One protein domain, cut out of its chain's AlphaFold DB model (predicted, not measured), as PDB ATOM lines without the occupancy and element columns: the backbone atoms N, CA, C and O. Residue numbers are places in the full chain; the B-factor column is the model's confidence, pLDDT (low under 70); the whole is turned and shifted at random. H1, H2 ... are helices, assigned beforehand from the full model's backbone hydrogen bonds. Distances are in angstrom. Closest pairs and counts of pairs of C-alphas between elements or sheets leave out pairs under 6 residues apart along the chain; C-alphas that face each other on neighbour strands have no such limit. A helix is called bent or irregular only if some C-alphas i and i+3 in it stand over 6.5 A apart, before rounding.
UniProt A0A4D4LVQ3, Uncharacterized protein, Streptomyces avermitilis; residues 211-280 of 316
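This is residues 211 to 280 of the 316 residues of an uncharacterized protein of Streptomyces avermitilis (UniProt A0A4D4LVQ3). A helical hairpin of H3 and the long H4 makes one side of a small compact body, and H1 packs across H4 at a steep angle, the centres of H1, H3 and H4 making a triangle. Two very short helices sit near opposite ends, H2 just after H1 and H5 by the open end of the hairpin, while a long stretch with no named element, residues 229 to 241, runs along the side away from H4 to join H2 to H3. The printed part has 70 residues with five named helices, in the order H1, H2, H3, H4, H5, and no named strand; the class is all helix, with 40 of the 70 residues in the helices. The whole is compact, with a radius of gyration of the C-alphas of 10.8 A, and rounded, with spans of 29 by 22 by 19 A.

The printed part begins at His 211, and H1 follows as residues 216 to 223, 10.1 A from first to last C-alpha, with C-alpha 216 at (-31.487, 11.197, 41.430). H2 is residues 225 to 228, four residues. After residues 229 to 241 comes H3, residues 242 to 249, 10.3 A long, with C-alpha 242 at (-31.797, -3.123, 38.094). H4, residues 256 to 271, is the longest helix, with 16 residues and 23.9 A from first to last C-alpha. It is irregular: C-alphas 257 and 260 are 7.7 A apart, where about 5 A is the distance in a regular helix, and its line is a rough one. H5 is residues 275 to 278, four residues, and ends with C-alpha 278 at (-30.659, 4.272, 33.716).

H4 touches two helices, H1 and H3. H1 touches H4 with 7 pairs of C-alphas within 8 A; the closest C-alphas are those of Ile 218 and Ala 265, 5.8 A apart. H4 touches H1 with residues 258 to 265 alone. The two run opposite ways at a steep tilt of 58 degrees. H3 and H4 form a helical hairpin and touch with 15 pairs of C-alphas within 8 A, the closest being those of Lys 243 and Gly 270, 4.7 A apart. They run opposite ways at a shallow tilt of 27 degrees. H1 and H3 are apart. H2 touches no helix: it is close to but not clearly touching H1, the closest C-alphas being those of Ile 222 and Arg 228, 5.4 A apart, and it is apart from H3, H4 and H5. H5 is close to but not clearly touching H3, with the C-alphas of Pro 242 and Tyr 275 closest at 6.1 A. It is also close to but not clearly touching H4, with the C-alphas of Arg 268 and Leu 278 closest at 7.3 A. H5 and H1 are apart. Each O i to N i+4 pair inside H1 and H3 is within hydrogen-bond range, as are 10 of 12 in H4, while H2 and H5 are too short for such a pair.

The two C-alphas farthest apart are those of Ala 239 and Glu 256, at 30.9 A, and the C-alphas of His 211 and Pro 280 are 15.9 A apart. The printed part has no cut. The link from H2 to H3 is long, with 13 residues, and the C-alphas of these residues lie 7 to 15 A from the mean of the C-alphas. The links from H1 to H2 and from H4 to H5 are tight, and that from H3 to H4 is short. The mean pLDDT of the printed part is 91.0, and one printed residue, Pro 280, is under 70.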
ATOM      1  N   HIS A 211     -26.429   6.942  46.153       88.88
ATOM      2  CA  HIS A 211     -26.181   5.824  45.256       88.88
ATOM      3  C   HIS A 211     -25.915   6.348  43.843       88.88
ATOM      4  O   HIS A 211     -26.818   6.473  43.025       88.88
ATOM      5  N   GLU A 212     -24.646   6.641  43.533       88.94
ATOM      6  CA  GLU A 212     -24.205   7.220  42.243       88.94
ATOM      7  C   GLU A 212     -24.676   6.425  41.005       88.94
ATOM      8  O   GLU A 212     -24.845   6.983  39.920       88.94
ATOM      9  N   HIS A 213     -24.900   5.119  41.154       88.81
ATOM     10  CA  HIS A 213     -25.384   4.251  40.081       88.81
ATOM     11  C   HIS A 213     -26.894   4.399  39.820       88.81
ATOM     12  O   HIS A 213     -27.359   4.017  38.745       88.81
ATOM     13  N   LEU A 214     -27.654   4.996  40.744       91.25
ATOM     14  CA  LEU A 214     -29.078   5.279  40.597       91.25
ATOM     15  C   LEU A 214     -29.312   6.712  40.084       91.25
ATOM     16  O   LEU A 214     -28.579   7.641  40.430       91.25
ATOM     17  N   PRO A 215     -30.353   6.931  39.264       91.56
ATOM     18  CA  PRO A 215     -30.827   8.274  38.951       91.56
ATOM     19  C   PRO A 215     -31.289   9.038  40.208       91.56
ATOM     20  O   PRO A 215     -31.848   8.406  41.109       91.56
ATOM     21  N   PRO A 216     -31.140  10.380  40.259       91.56
ATOM     22  CA  PRO A 216     -31.487  11.197  41.430       91.56
ATOM     23  C   PRO A 216     -32.909  10.999  41.966       91.56
ATOM     24  O   PRO A 216     -33.138  11.081  43.164       91.56
ATOM     25  N   GLU A 217     -33.867  10.738  41.087       91.88
ATOM     26  CA  GLU A 217     -35.263  10.484  41.432       91.88
ATOM     27  C   GLU A 217     -35.465   9.145  42.159       91.88
ATOM     28  O   GLU A 217     -36.267   9.070  43.086       91.88
ATOM     29  N   ILE A 218     -34.708   8.102  41.797       93.62
ATOM     30  CA  ILE A 218     -34.767   6.795  42.470       93.62
ATOM     31  C   ILE A 218     -33.999   6.860  43.790       93.62
ATOM     32  O   ILE A 218     -34.485   6.361  44.800       93.62
ATOM     33  N   ASP A 219     -32.837   7.517  43.787       92.75
ATOM     34  CA  ASP A 219     -32.038   7.790  44.987       92.75
ATOM     35  C   ASP A 219     -32.847   8.594  46.024       92.75
ATOM     36  O   ASP A 219     -32.930   8.215  47.189       92.75
ATOM     37  N   GLY A 220     -33.549   9.642  45.580       93.00
ATOM     38  CA  GLY A 220     -34.433  10.442  46.428       93.00
ATOM     39  C   GLY A 220     -35.620   9.655  46.988       93.00
ATOM     40  O   GLY A 220     -35.970   9.839  48.153       93.00
ATOM     41  N   LEU A 221     -36.207   8.748  46.198       94.25
ATOM     42  CA  LEU A 221     -37.282   7.864  46.658       94.25
ATOM     43  C   LEU A 221     -36.808   6.942  47.790       94.25
ATOM     44  O   LEU A 221     -37.499   6.818  48.798       94.25
ATOM     45  N   ILE A 222     -35.645   6.301  47.644       93.06
ATOM     46  CA  ILE A 222     -35.129   5.374  48.667       93.06
ATOM     47  C   ILE A 222     -34.494   6.068  49.869       93.06
ATOM     48  O   ILE A 222     -34.358   5.445  50.919       93.06
ATOM     49  N   ALA A 223     -34.150   7.350  49.740       92.62
ATOM     50  CA  ALA A 223     -33.713   8.177  50.855       92.62
ATOM     51  C   ALA A 223     -34.873   8.606  51.776       92.62
ATOM     52  O   ALA A 223     -34.613   9.036  52.901       92.62
ATOM     53  N   ASP A 224     -36.135   8.492  51.338       94.38
ATOM     54  CA  ASP A 224     -37.303   8.787  52.170       94.38
ATOM     55  C   ASP A 224     -37.418   7.801  53.340       94.38
ATOM     56  O   ASP A 224     -37.371   6.587  53.140       94.38
ATOM     57  N   ASP A 225     -37.625   8.312  54.557       94.69
ATOM     58  CA  ASP A 225     -37.667   7.517  55.793       94.69
ATOM     59  C   ASP A 225     -38.576   6.276  55.700       94.69
ATOM     60  O   ASP A 225     -38.198   5.189  56.150       94.69
ATOM     61  N   ALA A 226     -39.765   6.418  55.098       94.12
ATOM     62  CA  ALA A 226     -40.743   5.335  55.024       94.12
ATOM     63  C   ALA A 226     -40.300   4.215  54.070       94.12
ATOM     64  O   ALA A 226     -40.599   3.043  54.306       94.12
ATOM     65  N   VAL A 227     -39.579   4.568  53.003       94.19
ATOM     66  CA  VAL A 227     -39.031   3.623  52.019       94.19
ATOM     67  C   VAL A 227     -37.752   2.996  52.568       94.19
ATOM     68  O   VAL A 227     -37.605   1.774  52.577       94.19
ATOM     69  N   ARG A 228     -36.859   3.825  53.112       92.56
ATOM     70  CA  ARG A 228     -35.562   3.437  53.668       92.56
ATOM     71  C   ARG A 228     -35.651   2.435  54.811       92.56
ATOM     72  O   ARG A 228     -34.800   1.561  54.932       92.56
ATOM     73  N   ALA A 229     -36.698   2.509  55.631       93.25
ATOM     74  CA  ALA A 229     -36.949   1.520  56.680       93.25
ATOM     75  C   ALA A 229     -37.188   0.096  56.127       93.25
ATOM     76  O   ALA A 229     -36.996  -0.895  56.841       93.25
ATOM     77  N   GLN A 230     -37.590  -0.022  54.859       93.31
ATOM     78  CA  GLN A 230     -38.003  -1.274  54.218       93.31
ATOM     79  C   GLN A 230     -36.969  -1.821  53.230       93.31
ATOM     80  O   GLN A 230     -36.904  -3.035  53.053       93.31
ATOM     81  N   VAL A 231     -36.135  -0.965  52.636       89.94
ATOM     82  CA  VAL A 231     -35.022  -1.399  51.779       89.94
ATOM     83  C   VAL A 231     -33.764  -1.692  52.600       89.94
ATOM     84  O   VAL A 231     -33.590  -1.212  53.724       89.94
ATOM     85  N   ARG A 232     -32.890  -2.539  52.065       88.69
ATOM     86  CA  ARG A 232     -31.578  -2.876  52.629       88.69
ATOM     87  C   ARG A 232     -30.479  -2.472  51.660       88.69
ATOM     88  O   ARG A 232     -30.708  -2.417  50.457       88.69
ATOM     89  N   MET A 233     -29.273  -2.262  52.182       82.81
ATOM     90  CA  MET A 233     -28.091  -1.962  51.358       82.81
ATOM     91  C   MET A 233     -27.899  -3.000  50.236       82.81
ATOM     92  O   MET A 233     -27.596  -2.655  49.099       82.81
ATOM     93  N   ASP A 234     -28.152  -4.270  50.554       84.19
ATOM     94  CA  ASP A 234     -28.012  -5.407  49.640       84.19
ATOM     95  C   ASP A 234     -29.091  -5.443  48.530       84.19
ATOM     96  O   ASP A 234     -29.066  -6.299  47.639       84.19
ATOM     97  N   ASP A 235     -30.094  -4.562  48.583       83.88
ATOM     98  CA  ASP A 235     -31.202  -4.548  47.626       83.88
ATOM     99  C   ASP A 235     -30.885  -3.820  46.326       83.88
ATOM    100  O   ASP A 235     -31.433  -4.187  45.287       83.88
ATOM    101  N   PHE A 236     -29.964  -2.865  46.380       79.25
ATOM    102  CA  PHE A 236     -29.529  -2.031  45.261       79.25
ATOM    103  C   PHE A 236     -28.019  -2.174  45.018       79.25
ATOM    104  O   PHE A 236     -27.325  -1.214  44.701       79.25
ATOM    105  N   ASP A 237     -27.489  -3.390  45.173       83.50
ATOM    106  CA  ASP A 237     -26.090  -3.681  44.859       83.50
ATOM    107  C   ASP A 237     -25.785  -3.294  43.392       83.50
ATOM    108  O   ASP A 237     -26.455  -3.802  42.481       83.50
ATOM    109  N   PRO A 238     -24.785  -2.427  43.127       83.69
ATOM    110  CA  PRO A 238     -24.394  -2.050  41.770       83.69
ATOM    111  C   PRO A 238     -23.885  -3.229  40.924       83.69
ATOM    112  O   PRO A 238     -23.895  -3.132  39.698       83.69
ATOM    113  N   ALA A 239     -23.448  -4.332  41.542       85.75
ATOM    114  CA  ALA A 239     -23.101  -5.569  40.838       85.75
ATOM    115  C   ALA A 239     -24.333  -6.422  40.468       85.75
ATOM    116  O   ALA A 239     -24.218  -7.370  39.686       85.75
ATOM    117  N   GLY A 240     -25.502  -6.103  41.031       84.69
ATOM    118  CA  GLY A 240     -26.774  -6.762  40.759       84.69
ATOM    119  C   GLY A 240     -27.490  -6.235  39.512       84.69
ATOM    120  O   GLY A 240     -26.987  -5.395  38.765       84.69
ATOM    121  N   SER A 241     -28.708  -6.731  39.280       89.81
ATOM    122  CA  SER A 241     -29.560  -6.268  38.180       89.81
ATOM    123  C   SER A 241     -30.528  -5.168  38.640       89.81
ATOM    124  O   SER A 241     -31.214  -5.363  39.648       89.81
ATOM    125  N   PRO A 242     -30.716  -4.084  37.857       92.25
ATOM    126  CA  PRO A 242     -31.797  -3.123  38.094       92.25
ATOM    127  C   PRO A 242     -33.178  -3.784  38.205       92.25
ATOM    128  O   PRO A 242     -34.010  -3.356  39.000       92.25
ATOM    129  N   LYS A 243     -33.420  -4.873  37.463       93.62
ATOM    130  CA  LYS A 243     -34.685  -5.624  37.502       93.62
ATOM    131  C   LYS A 243     -34.894  -6.360  38.822       93.62
ATOM    132  O   LYS A 243     -36.023  -6.445  39.305       93.62
ATOM    133  N   ASP A 244     -33.823  -6.880  39.414       91.50
ATOM    134  CA  ASP A 244     -33.896  -7.499  40.739       91.50
ATOM    135  C   ASP A 244     -34.215  -6.458  41.803       91.50
ATOM    136  O   ASP A 244     -35.067  -6.704  42.659       91.50
ATOM    137  N   PHE A 245     -33.608  -5.276  41.693       93.88
ATOM    138  CA  PHE A 245     -33.946  -4.164  42.565       93.88
ATOM    139  C   PHE A 245     -35.401  -3.708  42.370       93.88
ATOM    140  O   PHE A 245     -36.123  -3.570  43.353       93.88
ATOM    141  N   ALA A 246     -35.891  -3.594  41.129       93.94
ATOM    142  CA  ALA A 246     -37.294  -3.270  40.837       93.94
ATOM    143  C   ALA A 246     -38.273  -4.238  41.521       93.94
ATOM    144  O   ALA A 246     -39.270  -3.821  42.109       93.94
ATOM    145  N   ARG A 247     -37.975  -5.543  41.475       93.00
ATOM    146  CA  ARG A 247     -38.789  -6.591  42.106       93.00
ATOM    147  C   ARG A 247     -38.830  -6.454  43.626       93.00
ATOM    148  O   ARG A 247     -39.885  -6.668  44.216       93.00
ATOM    149  N   LYS A 248     -37.704  -6.106  44.252       92.06
ATOM    150  CA  LYS A 248     -37.634  -5.843  45.697       92.06
ATOM    151  C   LYS A 248     -38.390  -4.566  46.058       92.06
ATOM    152  O   LYS A 248     -39.215  -4.587  46.968       92.06
ATOM    153  N   LEU A 249     -38.183  -3.497  45.289       93.25
ATOM    154  CA  LEU A 249     -38.864  -2.220  45.468       93.25
ATOM    155  C   LEU A 249     -40.386  -2.369  45.344       93.25
ATOM    156  O   LEU A 249     -41.113  -1.751  46.111       93.25
ATOM    157  N   GLY A 250     -40.881  -3.247  44.469       92.31
ATOM    158  CA  GLY A 250     -42.315  -3.540  44.352       92.31
ATOM    159  C   GLY A 250     -42.954  -4.232  45.556       92.31
ATOM    160  O   GLY A 250     -44.178  -4.257  45.649       92.31
ATOM    161  N   GLY A 251     -42.157  -4.765  46.485       90.75
ATOM    162  CA  GLY A 251     -42.637  -5.261  47.777       90.75
ATOM    163  C   GLY A 251     -42.678  -4.198  48.880       90.75
ATOM    164  O   GLY A 251     -43.144  -4.499  49.976       90.75
ATOM    165  N   VAL A 252     -42.181  -2.985  48.617       93.06
ATOM    166  CA  VAL A 252     -42.126  -1.894  49.595       93.06
ATOM    167  C   VAL A 252     -43.473  -1.187  49.669       93.06
ATOM    168  O   VAL A 252     -44.009  -0.727  48.661       93.06
ATOM    169  N   ASP A 253     -43.998  -1.051  50.881       93.19
ATOM    170  CA  ASP A 253     -45.233  -0.323  51.136       93.19
ATOM    171  C   ASP A 253     -44.949   1.185  51.221       93.19
ATOM    172  O   ASP A 253     -44.511   1.690  52.257       93.19
ATOM    173  N   VAL A 254     -45.200   1.936  50.149       93.12
ATOM    174  CA  VAL A 254     -44.907   3.378  50.095       93.12
ATOM    175  C   VAL A 254     -46.068   4.246  50.611       93.12
ATOM    176  O   VAL A 254     -47.234   3.865  50.494       93.12
ATOM    177  N   PRO A 255     -45.796   5.413  51.218       93.00
ATOM    178  CA  PRO A 255     -46.821   6.411  51.507       93.00
ATOM    179  C   PRO A 255     -47.553   6.867  50.235       93.00
ATOM    180  O   PRO A 255     -46.953   6.949  49.165       93.00
ATOM    181  N   GLU A 256     -48.816   7.274  50.377       92.94
ATOM    182  CA  GLU A 256     -49.674   7.776  49.286       92.94
ATOM    183  C   GLU A 256     -48.968   8.798  48.379       92.94
ATOM    184  O   GLU A 256     -49.027   8.714  47.154       92.94
ATOM    185  N   ARG A 257     -48.257   9.743  49.004       94.56
ATOM    186  CA  ARG A 257     -47.545  10.843  48.337       94.56
ATOM    187  C   ARG A 257     -46.386  10.392  47.440       94.56
ATOM    188  O   ARG A 257     -45.920  11.204  46.657       94.56
ATOM    189  N   LEU A 258     -45.897   9.160  47.598       95.25
ATOM    190  CA  LEU A 258     -44.762   8.610  46.849       95.25
ATOM    191  C   LEU A 258     -45.184   7.568  45.809       95.25
ATOM    192  O   LEU A 258     -44.322   7.009  45.139       95.25
ATOM    193  N   ARG A 259     -46.484   7.269  45.670       95.12
ATOM    194  CA  ARG A 259     -46.934   6.174  44.801       95.12
ATOM    195  C   ARG A 259     -46.523   6.373  43.343       95.12
ATOM    196  O   ARG A 259     -46.007   5.446  42.733       95.12
ATOM    197  N   GLU A 260     -46.742   7.565  42.792       95.50
ATOM    198  CA  GLU A 260     -46.422   7.846  41.385       95.50
ATOM    199  C   GLU A 260     -44.915   7.718  41.118       95.50
ATOM    200  O   GLU A 260     -44.508   7.066  40.156       95.50
ATOM    201  N   ASP A 261     -44.084   8.257  42.017       95.44
ATOM    202  CA  ASP A 261     -42.623   8.150  41.937       95.44
ATOM    203  C   ASP A 261     -42.152   6.695  42.072       95.44
ATOM    204  O   ASP A 261     -41.244   6.258  41.362       95.44
ATOM    205  N   HIS A 262     -42.796   5.916  42.947       96.25
ATOM    206  CA  HIS A 262     -42.518   4.494  43.145       96.25
ATOM    207  C   HIS A 262     -42.853   3.655  41.910       96.25
ATOM    208  O   HIS A 262     -42.013   2.880  41.448       96.25
ATOM    209  N   GLU A 263     -44.028   3.855  41.313       95.56
ATOM    210  CA  GLU A 263     -44.425   3.194  40.066       95.56
ATOM    211  C   GLU A 263     -43.486   3.558  38.907       95.56
ATOM    212  O   GLU A 263     -43.040   2.679  38.158       95.56
ATOM    213  N   ALA A 264     -43.115   4.837  38.789       94.69
ATOM    214  CA  ALA A 264     -42.174   5.306  37.777       94.69
ATOM    215  C   ALA A 264     -40.767   4.710  37.964       94.69
ATOM    216  O   ALA A 264     -40.137   4.288  36.985       94.69
ATOM    217  N   ALA A 265     -40.281   4.631  39.207       94.88
ATOM    218  CA  ALA A 265     -38.999   4.020  39.540       94.88
ATOM    219  C   ALA A 265     -38.985   2.528  39.184       94.88
ATOM    220  O   ALA A 265     -38.078   2.076  38.481       94.88
ATOM    221  N   MET A 266     -40.014   1.776  39.590       95.88
ATOM    222  CA  MET A 266     -40.153   0.356  39.251       95.88
ATOM    223  C   MET A 266     -40.185   0.123  37.741       95.88
ATOM    224  O   MET A 266     -39.496  -0.768  37.245       95.88
ATOM    225  N   TRP A 267     -40.946   0.931  36.999       94.38
ATOM    226  CA  TRP A 267     -41.015   0.839  35.543       94.38
ATOM    227  C   TRP A 267     -39.643   1.057  34.899       94.38
ATOM    228  O   TRP A 267     -39.196   0.247  34.085       94.38
ATOM    229  N   ARG A 268     -38.938   2.125  35.289       94.25
ATOM    230  CA  ARG A 268     -37.620   2.456  34.731       94.25
ATOM    231  C   ARG A 268     -36.579   1.382  35.041       94.25
ATOM    232  O   ARG A 268     -35.850   0.976  34.138       94.25
ATOM    233  N   LEU A 269     -36.529   0.911  36.287       93.88
ATOM    234  CA  LEU A 269     -35.636  -0.172  36.709       93.88
ATOM    235  C   LEU A 269     -35.967  -1.486  35.989       93.88
ATOM    236  O   LEU A 269     -35.066  -2.198  35.560       93.88
ATOM    237  N   GLY A 270     -37.256  -1.779  35.792       93.44
ATOM    238  CA  GLY A 270     -37.733  -2.979  35.104       93.44
ATOM    239  C   GLY A 270     -37.406  -3.026  33.607       93.44
ATOM    240  O   GLY A 270     -37.331  -4.114  33.034       93.44
ATOM    241  N   LEU A 271     -37.187  -1.874  32.967       92.75
ATOM    242  CA  LEU A 271     -36.806  -1.786  31.555       92.75
ATOM    243  C   LEU A 271     -35.294  -1.873  31.315       92.75
ATOM    244  O   LEU A 271     -34.888  -2.222  30.207       92.75
ATOM    245  N   ALA A 272     -34.470  -1.557  32.313       91.00
ATOM    246  CA  ALA A 272     -33.019  -1.540  32.176       91.00
ATOM    247  C   ALA A 272     -32.406  -2.918  32.457       91.00
ATOM    248  O   ALA A 272     -32.739  -3.578  33.440       91.00
ATOM    249  N   ASP A 273     -31.469  -3.348  31.615       89.38
ATOM    250  CA  ASP A 273     -30.664  -4.548  31.868       89.38
ATOM    251  C   ASP A 273     -29.448  -4.242  32.755       89.38
ATOM    252  O   ASP A 273     -28.985  -5.120  33.482       89.38
ATOM    253  N   THR A 274     -28.945  -3.000  32.718       90.69
ATOM    254  CA  THR A 274     -27.791  -2.542  33.510       90.69
ATOM    255  C   THR A 274     -28.020  -1.142  34.085       90.69
ATOM    256  O   THR A 274     -28.796  -0.356  33.533       90.69
ATOM    257  N   TYR A 275     -27.343  -0.805  35.185       90.00
ATOM    258  CA  TYR A 275     -27.489   0.502  35.837       90.00
ATOM    259  C   TYR A 275     -27.017   1.670  34.952       90.00
ATOM    260  O   TYR A 275     -27.586   2.757  35.012       90.00
ATOM    261  N   GLU A 276     -26.063   1.461  34.040       88.56
ATOM    262  CA  GLU A 276     -25.619   2.494  33.092       88.56
ATOM    263  C   GLU A 276     -26.726   2.924  32.125       88.56
ATOM    264  O   GLU A 276     -26.730   4.064  31.659       88.56
ATOM    265  N   GLN A 277     -27.678   2.036  31.815       88.75
ATOM    266  CA  GLN A 277     -28.817   2.352  30.948       88.75
ATOM    267  C   GLN A 277     -29.833   3.275  31.628       88.75
ATOM    268  O   GLN A 277     -30.647   3.894  30.943       88.75
ATOM    269  N   LEU A 278     -29.788   3.381  32.959       87.19
ATOM    270  CA  LEU A 278     -30.659   4.272  33.716       87.19
ATOM    271  C   LEU A 278     -30.217   5.726  33.613       87.19
ATOM    272  O   LEU A 278     -31.045   6.609  33.814       87.19
ATOM    273  N   HIS A 279     -28.951   6.001  33.302       80.62
ATOM    274  CA  HIS A 279     -28.469   7.368  33.145       80.62
ATOM    275  C   HIS A 279     -28.705   7.833  31.707       80.62
ATOM    276  O   HIS A 279     -28.302   7.147  30.762       80.62
ATOM    277  N   PRO A 280     -29.350   8.993  31.488       66.44
ATOM    278  CA  PRO A 280     -29.503   9.519  30.143       66.44
ATOM    279  C   PRO A 280     -28.112   9.715  29.532       66.44
ATOM    280  O   PRO A 280     -27.278  10.439  30.079       66.44
TER     281      PRO A 280